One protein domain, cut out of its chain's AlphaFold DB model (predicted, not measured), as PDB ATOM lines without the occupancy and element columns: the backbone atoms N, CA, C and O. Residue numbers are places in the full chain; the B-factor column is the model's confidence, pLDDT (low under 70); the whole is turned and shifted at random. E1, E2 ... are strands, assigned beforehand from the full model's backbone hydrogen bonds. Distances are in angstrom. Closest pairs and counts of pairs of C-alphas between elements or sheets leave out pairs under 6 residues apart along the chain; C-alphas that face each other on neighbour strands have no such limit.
ATOM      1  N   ALA A 190     285.999 216.553 275.232       93.50
ATOM      2  CA  ALA A 190     286.204 215.524 274.207       93.50
ATOM      3  C   ALA A 190     287.102 215.962 273.031       93.50
ATOM      4  O   ALA A 190     287.549 215.113 272.262       93.50
ATOM      5  N   ALA A 191     287.348 217.265 272.876       92.75
ATOM      6  CA  ALA A 191     288.211 217.841 271.845       92.75
ATOM      7  C   ALA A 191     289.460 218.516 272.433       92.75
ATOM      8  O   ALA A 191     290.232 219.124 271.694       92.75
ATOM      9  N   LYS A 192     289.677 218.419 273.753       91.62
ATOM     10  CA  LYS A 192     290.889 218.961 274.366       91.62
ATOM     11  C   LYS A 192     292.132 218.178 273.939       91.62
ATOM     12  O   LYS A 192     292.041 216.986 273.642       91.62
ATOM     13  N   ARG A 193     293.296 218.832 273.937       89.75
ATOM     14  CA  ARG A 193     294.608 218.286 273.537       89.75
ATOM     15  C   ARG A 193     294.571 217.629 272.157       89.75
ATOM     16  O   ARG A 193     295.183 216.588 271.937       89.75
ATOM     17  N   SER A 194     293.732 218.178 271.286       90.25
ATOM     18  CA  SER A 194     293.500 217.690 269.935       90.25
ATOM     19  C   SER A 194     293.763 218.827 268.958       90.25
ATOM     20  O   SER A 194     293.444 219.983 269.245       90.25
ATOM     21  N   ASN A 195     294.257 218.482 267.771       90.50
ATOM     22  CA  ASN A 195     294.297 219.413 266.653       90.50
ATOM     23  C   ASN A 195     292.864 219.603 266.134       90.50
ATOM     24  O   ASN A 195     292.231 218.643 265.684       90.50
ATOM     25  N   ILE A 196     292.351 220.829 266.228       92.38
ATOM     26  CA  ILE A 196     291.025 221.189 265.727       92.38
ATOM     27  C   ILE A 196     291.208 222.029 264.471       92.38
ATOM     28  O   ILE A 196     291.638 223.180 264.531       92.38
ATOM     29  N   GLN A 197     290.846 221.458 263.329       91.88
ATOM     30  CA  GLN A 197     290.834 222.186 262.067       91.88
ATOM     31  C   GLN A 197     289.474 222.841 261.873       91.88
ATOM     32  O   GLN A 197     288.449 222.189 262.061       91.88
ATOM     33  N   SER A 198     289.452 224.108 261.483       91.69
ATOM     34  CA  SER A 198     288.214 224.866 261.272       91.69
ATOM     35  C   SER A 198     288.013 225.227 259.811       91.69
ATOM     36  O   SER A 198     288.965 225.601 259.126       91.69
ATOM     37  N   SER A 199     286.765 225.171 259.347       92.25
ATOM     38  CA  SER A 199     286.375 225.805 258.089       92.25
ATOM     39  C   SER A 199     286.287 227.328 258.249       92.25
ATOM     40  O   SER A 199     286.366 227.871 259.353       92.25
ATOM     41  N   LEU A 200     286.031 228.029 257.144       93.00
ATOM     42  CA  LEU A 200     285.429 229.356 257.239       93.00
ATOM     43  C   LEU A 200     283.989 229.255 257.765       93.00
ATOM     44  O   LEU A 200     283.294 228.286 257.432       93.00
ATOM     45  N   PRO A 201     283.517 230.246 258.541       94.88
ATOM     46  CA  PRO A 201     282.097 230.406 258.804       94.88
ATOM     47  C   PRO A 201     281.307 230.517 257.500       94.88
ATOM     48  O   PRO A 201     281.656 231.303 256.617       94.88
ATOM     49  N   PHE A 202     280.220 229.763 257.404       94.94
ATOM     50  CA  PHE A 202     279.239 229.903 256.339       94.94
ATOM     51  C   PHE A 202     277.984 230.568 256.893       94.94
ATOM     52  O   PHE A 202     277.438 230.132 257.906       94.94
ATOM     53  N   PHE A 203     277.528 231.627 256.232       94.88
ATOM     54  CA  PHE A 203     276.361 232.392 256.643       94.88
ATOM     55  C   PHE A 203     275.204 232.140 255.679       94.88
ATOM     56  O   PHE A 203     275.300 232.417 254.488       94.88
ATOM     57  N   PHE A 204     274.097 231.633 256.216       94.00
ATOM     58  CA  PHE A 204     272.851 231.396 255.484       94.00
ATOM     59  C   PHE A 204     272.104 232.708 255.204       94.00
ATOM     60  O   PHE A 204     271.331 232.819 254.254       94.00
ATOM     61  N   ASN A 205     272.328 233.706 256.059       93.25
ATOM     62  CA  ASN A 205     271.870 235.085 255.924       93.25
ATOM     63  C   ASN A 205     272.758 236.011 256.781       93.25
ATOM     64  O   ASN A 205     273.781 235.586 257.308       93.25
ATOM     65  N   ASP A 206     272.362 237.273 256.959       94.12
ATOM     66  CA  ASP A 206     273.115 238.283 257.718       94.12
ATOM     67  C   ASP A 206     273.282 237.975 259.223       94.12
ATOM     68  O   ASP A 206     274.028 238.667 259.920       94.12
ATOM     69  N   LYS A 207     272.594 236.950 259.738       95.81
ATOM     70  CA  LYS A 207     272.545 236.602 261.164       95.81
ATOM     71  C   LYS A 207     272.900 235.152 261.446       95.81
ATOM     72  O   LYS A 207     273.602 234.872 262.414       95.81
ATOM     73  N   GLN A 208     272.370 234.232 260.655       97.56
ATOM     74  CA  GLN A 208     272.447 232.804 260.912       97.56
ATOM     75  C   GLN A 208     273.602 232.199 260.140       97.56
ATOM     76  O   GLN A 208     273.717 232.382 258.929       97.56
ATOM     77  N   GLY A 209     274.437 231.451 260.846       96.06
ATOM     78  CA  GLY A 209     275.606 230.830 260.255       96.06
ATOM     79  C   GLY A 209     276.076 229.620 261.034       96.06
ATOM     80  O   GLY A 209     275.664 229.382 262.173       96.06
ATOM     81  N   ILE A 210     276.951 228.867 260.390       96.94
ATOM     82  CA  ILE A 210     277.574 227.665 260.913       96.94
ATOM     83  C   ILE A 210     279.086 227.755 260.746       96.94
ATOM     84  O   ILE A 210     279.595 228.224 259.729       96.94
ATOM     85  N   LEU A 211     279.805 227.277 261.751       96.19
ATOM     86  CA  LEU A 211     281.238 227.046 261.702       96.19
ATOM     87  C   LEU A 211     281.476 225.563 261.969       96.19
ATOM     88  O   LEU A 211     281.165 225.074 263.056       96.19
ATOM     89  N   THR A 212     282.003 224.843 260.983       95.56
ATOM     90  CA  THR A 212     282.284 223.412 261.113       95.56
ATOM     91  C   THR A 212     283.750 223.187 261.458       95.56
ATOM     92  O   THR A 212     284.622 224.011 261.165       95.56
ATOM     93  N   THR A 213     284.021 222.072 262.134       94.00
ATOM     94  CA  THR A 213     285.384 221.680 262.494       94.00
ATOM     95  C   THR A 213     285.636 220.208 262.199       94.00
ATOM     96  O   THR A 213     284.701 219.416 262.059       94.00
ATOM     97  N   ILE A 214     286.914 219.844 262.132       92.25
ATOM     98  CA  ILE A 214     287.389 218.465 262.148       92.25
ATOM     99  C   ILE A 214     288.314 218.319 263.353       92.25
ATOM    100  O   ILE A 214     289.384 218.929 263.397       92.25
ATOM    101  N   VAL A 215     287.901 217.503 264.322       92.56
ATOM    102  CA  VAL A 215     288.687 217.206 265.523       92.56
ATOM    103  C   VAL A 215     289.539 215.969 265.267       92.56
ATOM    104  O   VAL A 215     289.017 214.883 265.019       92.56
ATOM    105  N   ILE A 216     290.858 216.131 265.325       89.88
ATOM    106  CA  ILE A 216     291.820 215.063 265.051       89.88
ATOM    107  C   ILE A 216     292.262 214.445 266.381       89.88
ATOM    108  O   ILE A 216     293.201 214.916 267.020       89.88
ATOM    109  N   ASN A 217     291.552 213.395 266.794       90.88
ATOM    110  CA  ASN A 217     291.894 212.515 267.915       90.88
ATOM    111  C   ASN A 217     291.257 211.127 267.714       90.88
ATOM    112  O   ASN A 217     290.534 210.931 266.746       90.88
ATOM    113  N   ASP A 218     291.482 210.171 268.619       90.19
ATOM    114  CA  ASP A 218     290.968 208.796 268.468       90.19
ATOM    115  C   ASP A 218     289.432 208.711 268.410       90.19
ATOM    116  O   ASP A 218     288.874 207.870 267.706       90.19
ATOM    117  N   ALA A 219     288.736 209.583 269.145       90.50
ATOM    118  CA  ALA A 219     287.277 209.597 269.202       90.50
ATOM    119  C   ALA A 219     286.637 210.254 267.968       90.50
ATOM    120  O   ALA A 219     285.478 209.966 267.666       90.50
ATOM    121  N   GLN A 220     287.374 211.133 267.278       90.38
ATOM    122  CA  GLN A 220     286.934 211.927 266.126       90.38
ATOM    123  C   GLN A 220     285.508 212.498 266.303       90.38
ATOM    124  O   GLN A 220     284.621 212.205 265.490       90.38
ATOM    125  N   PRO A 221     285.237 213.251 267.392       93.94
ATOM    126  CA  PRO A 221     283.897 213.742 267.680       93.94
ATOM    127  C   PRO A 221     283.436 214.758 266.633       93.94
ATOM    128  O   PRO A 221     284.233 215.503 266.059       93.94
ATOM    129  N   GLN A 222     282.122 214.843 266.440       94.81
ATOM    130  CA  GLN A 222     281.531 215.939 265.688       94.81
ATOM    131  C   GLN A 222     281.517 217.199 266.544       94.81
ATOM    132  O   GLN A 222     280.897 217.208 267.608       94.81
ATOM    133  N   LEU A 223     282.125 218.273 266.050       95.94
ATOM    134  CA  LEU A 223     282.084 219.585 266.683       95.94
ATOM    135  C   LEU A 223     281.777 220.655 265.633       95.94
ATOM    136  O   LEU A 223     282.465 220.775 264.616       95.94
ATOM    137  N   PHE A 224     280.741 221.442 265.889       97.06
ATOM    138  CA  PHE A 224     280.389 222.607 265.085       97.06
ATOM    139  C   PHE A 224     279.743 223.672 265.968       97.06
ATOM    140  O   PHE A 224     279.361 223.415 267.113       97.06
ATOM    141  N   TYR A 225     279.630 224.878 265.428       97.94
ATOM    142  CA  TYR A 225     279.046 226.012 266.121       97.94
ATOM    143  C   TYR A 225     277.971 226.666 265.268       97.94
ATOM    144  O   TYR A 225     278.133 226.791 264.056       97.94
ATOM    145  N   LEU A 226     276.902 227.129 265.911       97.88
ATOM    146  CA  LEU A 226     275.820 227.874 265.275       97.88
ATOM    147  C   LEU A 226     275.716 229.280 265.855       97.88
ATOM    148  O   LEU A 226     275.704 229.473 267.073       97.88
ATOM    149  N   THR A 227     275.573 230.267 264.979       97.94
ATOM    150  CA  THR A 227     275.281 231.652 265.352       97.94
ATOM    151  C   THR A 227     273.898 232.068 264.863       97.94
ATOM    152  O   THR A 227     273.376 231.530 263.886       97.94
ATOM    153  N   SER A 228     273.294 233.028 265.561       97.56
ATOM    154  CA  SER A 228     272.025 233.666 265.184       97.56
ATOM    155  C   SER A 228     272.107 235.199 265.187       97.56
ATOM    156  O   SER A 228     271.085 235.874 265.061       97.56
ATOM    157  N   ASP A 229     273.313 235.757 265.332       97.19
ATOM    158  CA  ASP A 229     273.564 237.191 265.497       97.19
ATOM    159  C   ASP A 229     274.730 237.730 264.644       97.19
ATOM    160  O   ASP A 229     275.303 238.781 264.952       97.19
ATOM    161  N   GLY A 230     275.061 237.038 263.550       96.25
ATOM    162  CA  GLY A 230     276.128 237.426 262.622       96.25
ATOM    163  C   GLY A 230     277.516 237.003 263.106       96.25
ATOM    164  O   GLY A 230     278.517 237.626 262.750       96.25
ATOM    165  N   GLY A 231     277.574 235.971 263.953       96.75
ATOM    166  CA  GLY A 231     278.803 235.443 264.534       96.75
ATOM    167  C   GLY A 231     279.367 236.298 265.666       96.75
ATOM    168  O   GLY A 231     280.563 236.228 265.925       96.75
ATOM    169  N   LYS A 232     278.535 237.109 266.335       96.38
ATOM    170  CA  LYS A 232     278.934 237.790 267.581       96.38
ATOM    171  C   LYS A 232     278.935 236.814 268.751       96.38
ATOM    172  O   LYS A 232     279.733 236.956 269.669       96.38
ATOM    173  N   THR A 233     278.030 235.840 268.717       97.19
ATOM    174  CA  THR A 233     278.007 234.707 269.633       97.19
ATOM    175  C   THR A 233     277.844 233.401 268.864       97.19
ATOM    176  O   THR A 233     277.181 233.336 267.824       97.19
ATOM    177  N   TRP A 234     278.469 232.351 269.392       97.81
ATOM    178  CA  TRP A 234     278.502 231.018 268.803       97.81
ATOM    179  C   TRP A 234     278.080 229.985 269.845       97.81
ATOM    180  O   TRP A 234     278.669 229.895 270.922       97.81
ATOM    181  N   ASN A 235     277.059 229.197 269.518       97.56
ATOM    182  CA  ASN A 235     276.582 228.086 270.332       97.56
ATOM    183  C   ASN A 235     277.281 226.811 269.879       97.56
ATOM    184  O   ASN A 235     277.266 226.493 268.694       97.56
ATOM    185  N   MET A 236     277.908 226.106 270.813       97.50
ATOM    186  CA  MET A 236     278.650 224.874 270.552       97.50
ATOM    187  C   MET A 236     277.711 223.669 270.505       97.50
ATOM    188  O   MET A 236     276.886 223.505 271.401       97.50
ATOM    189  N   HIS A 237     277.913 222.796 269.520       97.44
ATOM    190  CA  HIS A 237     277.204 221.530 269.368       97.44
ATOM    191  C   HIS A 237     278.216 220.382 269.257       97.44
ATOM    192  O   HIS A 237     279.134 220.427 268.433       97.44
ATOM    193  N   LEU A 238     278.059 219.361 270.104       97.25
ATOM    194  CA  LEU A 238     278.968 218.216 270.208       97.25
ATOM    195  C   LEU A 238     278.191 216.915 270.003       97.25
ATOM    196  O   LEU A 238     277.330 216.586 270.813       97.25
ATOM    197  N   ASN A 239     278.533 216.153 268.961       96.12
ATOM    198  CA  ASN A 239     277.867 214.887 268.608       96.12
ATOM    199  C   ASN A 239     276.332 215.003 268.479       96.12
ATOM    200  O   ASN A 239     275.604 214.039 268.710       96.12
ATOM    201  N   GLU A 240     275.839 216.186 268.106       96.38
ATOM    202  CA  GLU A 240     274.423 216.441 267.852       96.38
ATOM    203  C   GLU A 240     274.123 216.260 266.367       96.38
ATOM    204  O   GLU A 240     274.361 217.152 265.547       96.38
ATOM    205  N   HIS A 241     273.605 215.083 266.018       96.00
ATOM    206  CA  HIS A 241     273.422 214.706 264.620       96.00
ATOM    207  C   HIS A 241     272.176 215.291 263.961       96.00
ATOM    208  O   HIS A 241     272.099 215.293 262.736       96.00
ATOM    209  N   ASP A 242     271.242 215.819 264.739       97.62
ATOM    210  CA  ASP A 242     270.107 216.594 264.270       97.62
ATOM    211  C   ASP A 242     269.647 217.563 265.360       97.62
ATOM    212  O   ASP A 242     269.974 217.400 266.537       97.62
ATOM    213  N   GLY A 243     268.926 218.605 264.961       97.38
ATOM    214  CA  GLY A 243     268.395 219.572 265.907       97.38
ATOM    215  C   GLY A 243     267.778 220.795 265.248       97.38
ATOM    216  O   GLY A 243     267.688 220.908 264.022       97.38
ATOM    217  N   LYS A 244     267.297 221.714 266.089       96.69
ATOM    218  CA  LYS A 244     266.650 222.956 265.662       96.69
ATOM    219  C   LYS A 244     266.876 224.083 266.664       96.69
ATOM    220  O   LYS A 244     266.730 223.892 267.867       96.69
ATOM    221  N   THR A 245     267.143 225.282 266.154       94.38
ATOM    222  CA  THR A 245     267.188 226.540 266.905       94.38
ATOM    223  C   THR A 245     266.461 227.637 266.126       94.38
ATOM    224  O   THR A 245     266.812 227.977 264.996       94.38
ATOM    225  N   GLY A 246     265.372 228.165 266.692       93.81
ATOM    226  CA  GLY A 246     264.496 229.096 265.978       93.81
ATOM    227  C   GLY A 246     263.935 228.483 264.687       93.81
ATOM    228  O   GLY A 246     263.258 227.456 264.721       93.81
ATOM    229  N   ASN A 247     264.203 229.120 263.547       95.81
ATOM    230  CA  ASN A 247     263.850 228.638 262.206       95.81
ATOM    231  C   ASN A 247     264.985 227.865 261.507       95.81
ATOM    232  O   ASN A 247     264.785 227.463 260.363       95.81
ATOM    233  N   LEU A 248     266.140 227.674 262.157       97.19
ATOM    234  CA  LEU A 248     267.255 226.885 261.633       97.19
ATOM    235  C   LEU A 248     267.169 225.454 262.160       97.19
ATOM    236  O   LEU A 248     267.077 225.256 263.368       97.19
ATOM    237  N   SER A 249     267.235 224.458 261.284       97.88
ATOM    238  CA  SER A 249     267.379 223.044 261.653       97.88
ATOM    239  C   SER A 249     268.525 222.394 260.901       97.88
ATOM    240  O   SER A 249     268.861 222.829 259.804       97.88
ATOM    241  N   TRP A 250     269.102 221.344 261.472       97.69
ATOM    242  CA  TRP A 250     270.180 220.596 260.844       97.69
ATOM    243  C   TRP A 250     269.968 219.094 260.977       97.69
ATOM    244  O   TRP A 250     269.340 218.620 261.922       97.69
ATOM    245  N   THR A 251     270.541 218.358 260.036       97.69
ATOM    246  CA  THR A 251     270.860 216.939 260.157       97.69
ATOM    247  C   THR A 251     272.284 216.722 259.667       97.69
ATOM    248  O   THR A 251     272.809 217.491 258.857       97.69
ATOM    249  N   THR A 252     272.940 215.685 260.174       96.19
ATOM    250  CA  THR A 252     274.329 215.396 259.838       96.19
ATOM    251  C   THR A 252     274.542 213.914 259.599       96.19
ATOM    252  O   THR A 252     273.870 213.061 260.178       96.19
ATOM    253  N   GLN A 253     275.495 213.603 258.731       94.50
ATOM    254  CA  GLN A 253     275.854 212.237 258.399       94.50
ATOM    255  C   GLN A 253     277.361 212.061 258.541       94.50
ATOM    256  O   GLN A 253     278.128 212.678 257.797       94.50
ATOM    257  N   ARG A 254     277.777 211.184 259.464       92.25
ATOM    258  CA  ARG A 254     279.176 210.758 259.594       92.25
ATOM    259  C   ARG A 254     279.618 210.062 258.307       92.25
ATOM    260  O   ARG A 254     278.946 209.159 257.806       92.25
ATOM    261  N   ARG A 255     280.767 210.471 257.799       88.38
ATOM    262  CA  ARG A 255     281.472 209.899 256.659       88.38
ATOM    263  C   ARG A 255     282.893 209.588 257.086       88.38
ATOM    264  O   ARG A 255     283.464 210.262 257.931       88.38
ATOM    265  N   GLU A 256     283.441 208.539 256.506       87.31
ATOM    266  CA  GLU A 256     284.830 208.161 256.700       87.31
ATOM    267  C   GLU A 256     285.444 208.062 255.314       87.31
ATOM    268  O   GLU A 256     284.888 207.396 254.433       87.31
ATOM    269  N   ASN A 257     286.515 208.813 255.087       80.06
ATOM    270  CA  ASN A 257     287.185 208.807 253.799       80.06
ATOM    271  C   ASN A 257     288.145 207.607 253.691       80.06
ATOM    272  O   ASN A 257     288.358 206.860 254.645       80.06
ATOM    273  N   ALA A 258     288.737 207.410 252.510       78.56
ATOM    274  CA  ALA A 258     289.578 206.243 252.222       78.56
ATOM    275  C   ALA A 258     290.828 206.117 253.119       78.56
ATOM    276  O   ALA A 258     291.429 205.046 253.170       78.56
ATOM    277  N   VAL A 259     291.216 207.188 253.822       79.50
ATOM    278  CA  VAL A 259     292.356 207.210 254.751       79.50
ATOM    279  C   VAL A 259     291.924 207.148 256.224       79.50
ATOM    280  O   VAL A 259     292.740 207.392 257.107       79.50
ATOM    281  N   GLY A 260     290.656 206.820 256.503       79.38
ATOM    282  CA  GLY A 260     290.128 206.645 257.864       79.38
ATOM    283  C   GLY A 260     289.821 207.951 258.602       79.38
ATOM    284  O   GLY A 260     289.555 207.937 259.806       79.38
ATOM    285  N   ARG A 261     289.860 209.096 257.907       80.62
ATOM    286  CA  ARG A 261     289.512 210.390 258.497       80.62
ATOM    287  C   ARG A 261     288.001 210.560 258.497       80.62
ATOM    288  O   ARG A 261     287.344 210.377 257.468       80.62
ATOM    289  N   VAL A 262     287.471 210.941 259.650       87.69
ATOM    290  CA  VAL A 262     286.051 211.212 259.831       87.69
ATOM    291  C   VAL A 262     285.728 212.636 259.414       87.69
ATOM    292  O   VAL A 262     286.362 213.602 259.835       87.69
ATOM    293  N   GLU A 263     284.690 212.746 258.603       88.62
ATOM    294  CA  GLU A 263     284.088 213.988 258.151       88.62
ATOM    295  C   GLU A 263     282.576 213.896 258.363       88.62
ATOM    296  O   GLU A 263     281.999 212.815 258.477       88.62
ATOM    297  N   PHE A 264     281.907 215.038 258.410       91.94
ATOM    298  CA  PHE A 264     280.456 215.109 258.497       91.94
ATOM    299  C   PHE A 264     279.911 215.891 257.313       91.94
ATOM    300  O   PHE A 264     280.389 216.990 257.006       91.94
ATOM    301  N   ASN A 265     278.893 215.318 256.680       93.38
ATOM    302  CA  ASN A 265     278.004 216.057 255.800       93.38
ATOM    303  C   ASN A 265     276.910 216.695 256.650       93.38
ATOM    304  O   ASN A 265     276.433 216.080 257.604       93.38
ATOM    305  N   TYR A 266     276.500 217.892 256.270       95.00
ATOM    306  CA  TYR A 266     275.459 218.677 256.907       95.00
ATOM    307  C   TYR A 266     274.364 218.942 255.888       95.00
ATOM    308  O   TYR A 266     274.648 219.277 254.740       95.00
ATOM    309  N   HIS A 267     273.121 218.825 256.326       95.75
ATOM    310  CA  HIS A 267     271.972 219.399 255.653       95.75
ATOM    311  C   HIS A 267     271.339 220.385 256.632       95.75
ATOM    312  O   HIS A 267     270.964 220.006 257.742       95.75
ATOM    313  N   VAL A 268     271.289 221.658 256.253       96.31
ATOM    314  CA  VAL A 268     270.794 222.753 257.088       96.31
ATOM    315  C   VAL A 268     269.634 223.425 256.380       96.31
ATOM    316  O   VAL A 268     269.702 223.696 255.188       96.31
ATOM    317  N   THR A 269     268.575 223.722 257.119       96.25
ATOM    318  CA  THR A 269     267.403 224.448 256.624       96.25
ATOM    319  C   THR A 269     267.231 225.709 257.449       96.25
ATOM    320  O   THR A 269     267.355 225.654 258.671       96.25
ATOM    321  N   VAL A 270     266.919 226.834 256.806       95.50
ATOM    322  CA  VAL A 270     266.577 228.105 257.454       95.50
ATOM    323  C   VAL A 270     265.303 228.638 256.812       95.50
ATOM    324  O   VAL A 270     265.320 229.185 255.714       95.50
ATOM    325  N   GLY A 271     264.175 228.491 257.507       92.44
ATOM    326  CA  GLY A 271     262.873 228.793 256.907       92.44
ATOM    327  C   GLY A 271     262.543 227.816 255.776       92.44
ATOM    328  O   GLY A 271     262.381 226.629 256.041       92.44
ATOM    329  N   GLU A 272     262.415 228.325 254.551       91.38
ATOM    330  CA  GLU A 272     262.120 227.530 253.344       91.38
ATOM    331  C   GLU A 272     263.379 227.178 252.537       91.38
ATOM    332  O   GLU A 272     263.318 226.328 251.653       91.38
ATOM    333  N   ASP A 273     264.514 227.808 252.850       92.94
ATOM    334  CA  ASP A 273     265.779 227.597 252.154       92.94
ATOM    335  C   ASP A 273     266.564 226.438 252.794       92.94
ATOM    336  O   ASP A 273     266.562 226.269 254.020       92.94
ATOM    337  N   SER A 274     267.272 225.666 251.970       93.81
ATOM    338  CA  SER A 274     268.107 224.539 252.393       93.81
ATOM    339  C   SER A 274     269.494 224.577 251.757       93.81
ATOM    340  O   SER A 274     269.693 225.008 250.616       93.81
ATOM    341  N   TRP A 275     270.467 224.092 252.523       93.56
ATOM    342  CA  TRP A 275     271.860 223.990 252.130       93.56
ATOM    343  C   TRP A 275     272.416 222.634 252.514       93.56
ATOM    344  O   TRP A 275     272.134 222.110 253.593       93.56
ATOM    345  N   VAL A 276     273.295 222.123 251.666       92.25
ATOM    346  CA  VAL A 276     274.151 220.994 252.006       92.25
ATOM    347  C   VAL A 276     275.593 221.454 252.065       92.25
ATOM    348  O   VAL A 276     276.033 222.277 251.260       92.25
ATOM    349  N   GLY A 277     276.336 220.922 253.025       89.69
ATOM    350  CA  GLY A 277     277.749 221.217 253.153       89.69
ATOM    351  C   GLY A 277     278.532 220.099 253.812       89.69
ATOM    352  O   GLY A 277     277.971 219.109 254.277       89.69
ATOM    353  N   ASN A 278     279.848 220.246 253.841       85.94
ATOM    354  CA  ASN A 278     280.743 219.313 254.514       85.94
ATOM    355  C   ASN A 278     281.629 220.038 255.533       85.94
ATOM    356  O   ASN A 278     281.677 221.265 255.600       85.94
ATOM    357  N   SER A 279     282.334 219.263 256.353       72.62
ATOM    358  CA  SER A 279     283.124 219.761 257.489       72.62
ATOM    359  C   SER A 279     284.365 220.583 257.108       72.62
ATOM    360  O   SER A 279     285.233 220.770 257.954       72.62
ATOM    361  N   GLY A 280     284.503 221.054 255.862       58.75
ATOM    362  CA  GLY A 280     285.735 221.738 255.488       58.75
ATOM    363  C   GLY A 280     285.784 222.558 254.211       58.75
ATOM    364  O   GLY A 280     286.767 223.278 254.082       58.75
ATOM    365  N   GLN A 281     284.847 222.475 253.257       62.25
ATOM    366  CA  GLN A 281     285.155 223.039 251.929       62.25
ATOM    367  C   GLN A 281     283.992 223.624 251.137       62.25
ATOM    368  O   GLN A 281     284.224 224.546 250.357       62.25
ATOM    369  N   THR A 282     282.765 223.120 251.264       71.81
ATOM    370  CA  THR A 282     281.706 223.554 250.339       71.81
ATOM    371  C   THR A 282     280.354 223.591 251.019       71.81
ATOM    372  O   THR A 282     279.986 222.649 251.714       71.81
ATOM    373  N   TRP A 283     279.627 224.678 250.781       80.00
ATOM    374  CA  TRP A 283     278.210 224.829 251.066       80.00
ATOM    375  C   TRP A 283     277.523 225.221 249.763       80.00
ATOM    376  O   TRP A 283     277.987 226.128 249.075       80.00
ATOM    377  N   ILE A 284     276.445 224.530 249.412       77.75
ATOM    378  CA  ILE A 284     275.635 224.821 248.227       77.75
ATOM    379  C   ILE A 284     274.166 224.845 248.623       77.75
ATOM    380  O   ILE A 284     273.750 224.093 249.507       77.75
ATOM    381  N   THR A 285     273.382 225.705 247.980       75.00
ATOM    382  CA  THR A 285     271.924 225.611 248.073       75.00
ATOM    383  C   THR A 285     271.457 224.349 247.349       75.00
ATOM    384  O   THR A 285     272.063 223.932 246.358       75.00
ATOM    385  N   GLU A 286     270.370 223.727 247.806       63.56
ATOM    386  CA  GLU A 286     269.837 222.535 247.124       63.56
ATOM    387  C   GLU A 286     269.294 222.842 245.717       63.56
ATOM    388  O   GLU A 286     269.258 221.960 244.859       63.56
ATOM    389  N   ASP A 287     268.940 224.100 245.437       61.91
ATOM    390  CA  ASP A 287     268.569 224.565 244.096       61.91
ATOM    391  C   ASP A 287     269.776 224.956 243.217       61.91
ATOM    392  O   ASP A 287     269.595 225.446 242.100       61.91
ATOM    393  N   ASN A 288     271.002 224.707 243.698       51.25
ATOM    394  CA  ASN A 288     272.276 224.926 243.013       51.25
ATOM    395  C   ASN A 288     272.491 226.373 242.518       51.25
ATOM    396  O   ASN A 288     273.211 226.615 241.545       51.25
ATOM    397  N   LYS A 289     271.858 227.352 243.175       44.47
ATOM    398  CA  LYS A 289     272.081 228.779 242.935       44.47
ATOM    399  C   LYS A 289     273.182 229.278 243.864       44.47
ATOM    400  O   LYS A 289     273.003 229.340 245.076       44.47
ATOM    401  N   MET A 290     274.315 229.681 243.289       37.19
ATOM    402  CA  MET A 290     275.346 230.380 244.058       37.19
ATOM    403  C   MET A 290     274.786 231.718 244.565       37.19
ATOM    404  O   MET A 290     274.247 232.494 243.773       37.19
ATOM    405  N   ARG A 291     274.891 231.958 245.874       47.75
ATOM    406  CA  ARG A 291     274.716 233.276 246.491       47.75
ATOM    407  C   ARG A 291     276.054 233.771 247.002       47.75
ATOM    408  O   ARG A 291     276.806 232.926 247.532       47.75
TER     409      ARG A 291
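Overview. This is residues 190 to 291 of the 291 residues of an uncharacterized protein of Paenibacillus rhizovicinus (UniProt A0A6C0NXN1). Two antiparallel sheets stand face to face as a sandwich: the larger has strand order E5, E6, E7, E8, E9, the smaller, curled one E1, E2, E3, E4, and their strands run at 19 degrees to each other. Each sheet is a meander, each strand the antiparallel neighbour of the one before, and the chain passes between the sheets at the tight link E4 to E5. The printed part has 102 residues, no named helix and nine named strands, E1 to E9 along the chain; its class is all strand. It is compact, with a radius of gyration of the C-alphas of 13.3 A, and spans 37 by 29 by 21 A.

Arrangement. Begin with the hairpin of E6, residues 248 to 256, and E7, residues 262 to 270, where N 253 and O 265 are 2.9 A apart, within hydrogen-bond range. Beside E6 find the edge strand E5, residues 242 to 245, with N 245 and O 248 at 2.8 A. Beside E7 comes E8, residues 273 to 278, with N 268 and O 275 at 2.8 A, then the edge strand E9, residues 283 to 285, with N 276 and O 284 at 3.0 A. In the other sheet, E2, residues 209 to 216, pairs in a staggered way: residues 209 to 212 with E3, residues 223 to 227, N 211 and O 225 at 2.9 A, and residues 213 to 216 with E1, residues 195 to 198, N 214 and O 197 at 2.8 A. E4, residues 235 to 238, is the edge strand beside E3, with N 226 and O 235 at 2.9 A. Between the sheets, the closest C-alphas of E2 and E7 are those of Ile 214 and Glu 263, 6.8 A apart.

Along the chain. Find C-alpha 195 at (294.297, 219.413, 266.653), where E1 begins, and C-alpha 285 at (271.924, 225.611, 248.073), where E9 ends. E6 runs 26.1 A from C-alpha 248 at (267.255, 226.885, 261.633), E7 25.9 A and E2 23.1 A.

Size, cuts and confidence. The two C-alphas farthest apart, those of Arg 193 and Asp 287, are 39.8 A apart. The printed part has no cut, and no link between named strands is long. Look for pLDDT under 70 at residues 280 to 281 and 286 to 291; the mean of the printed part is 89.4.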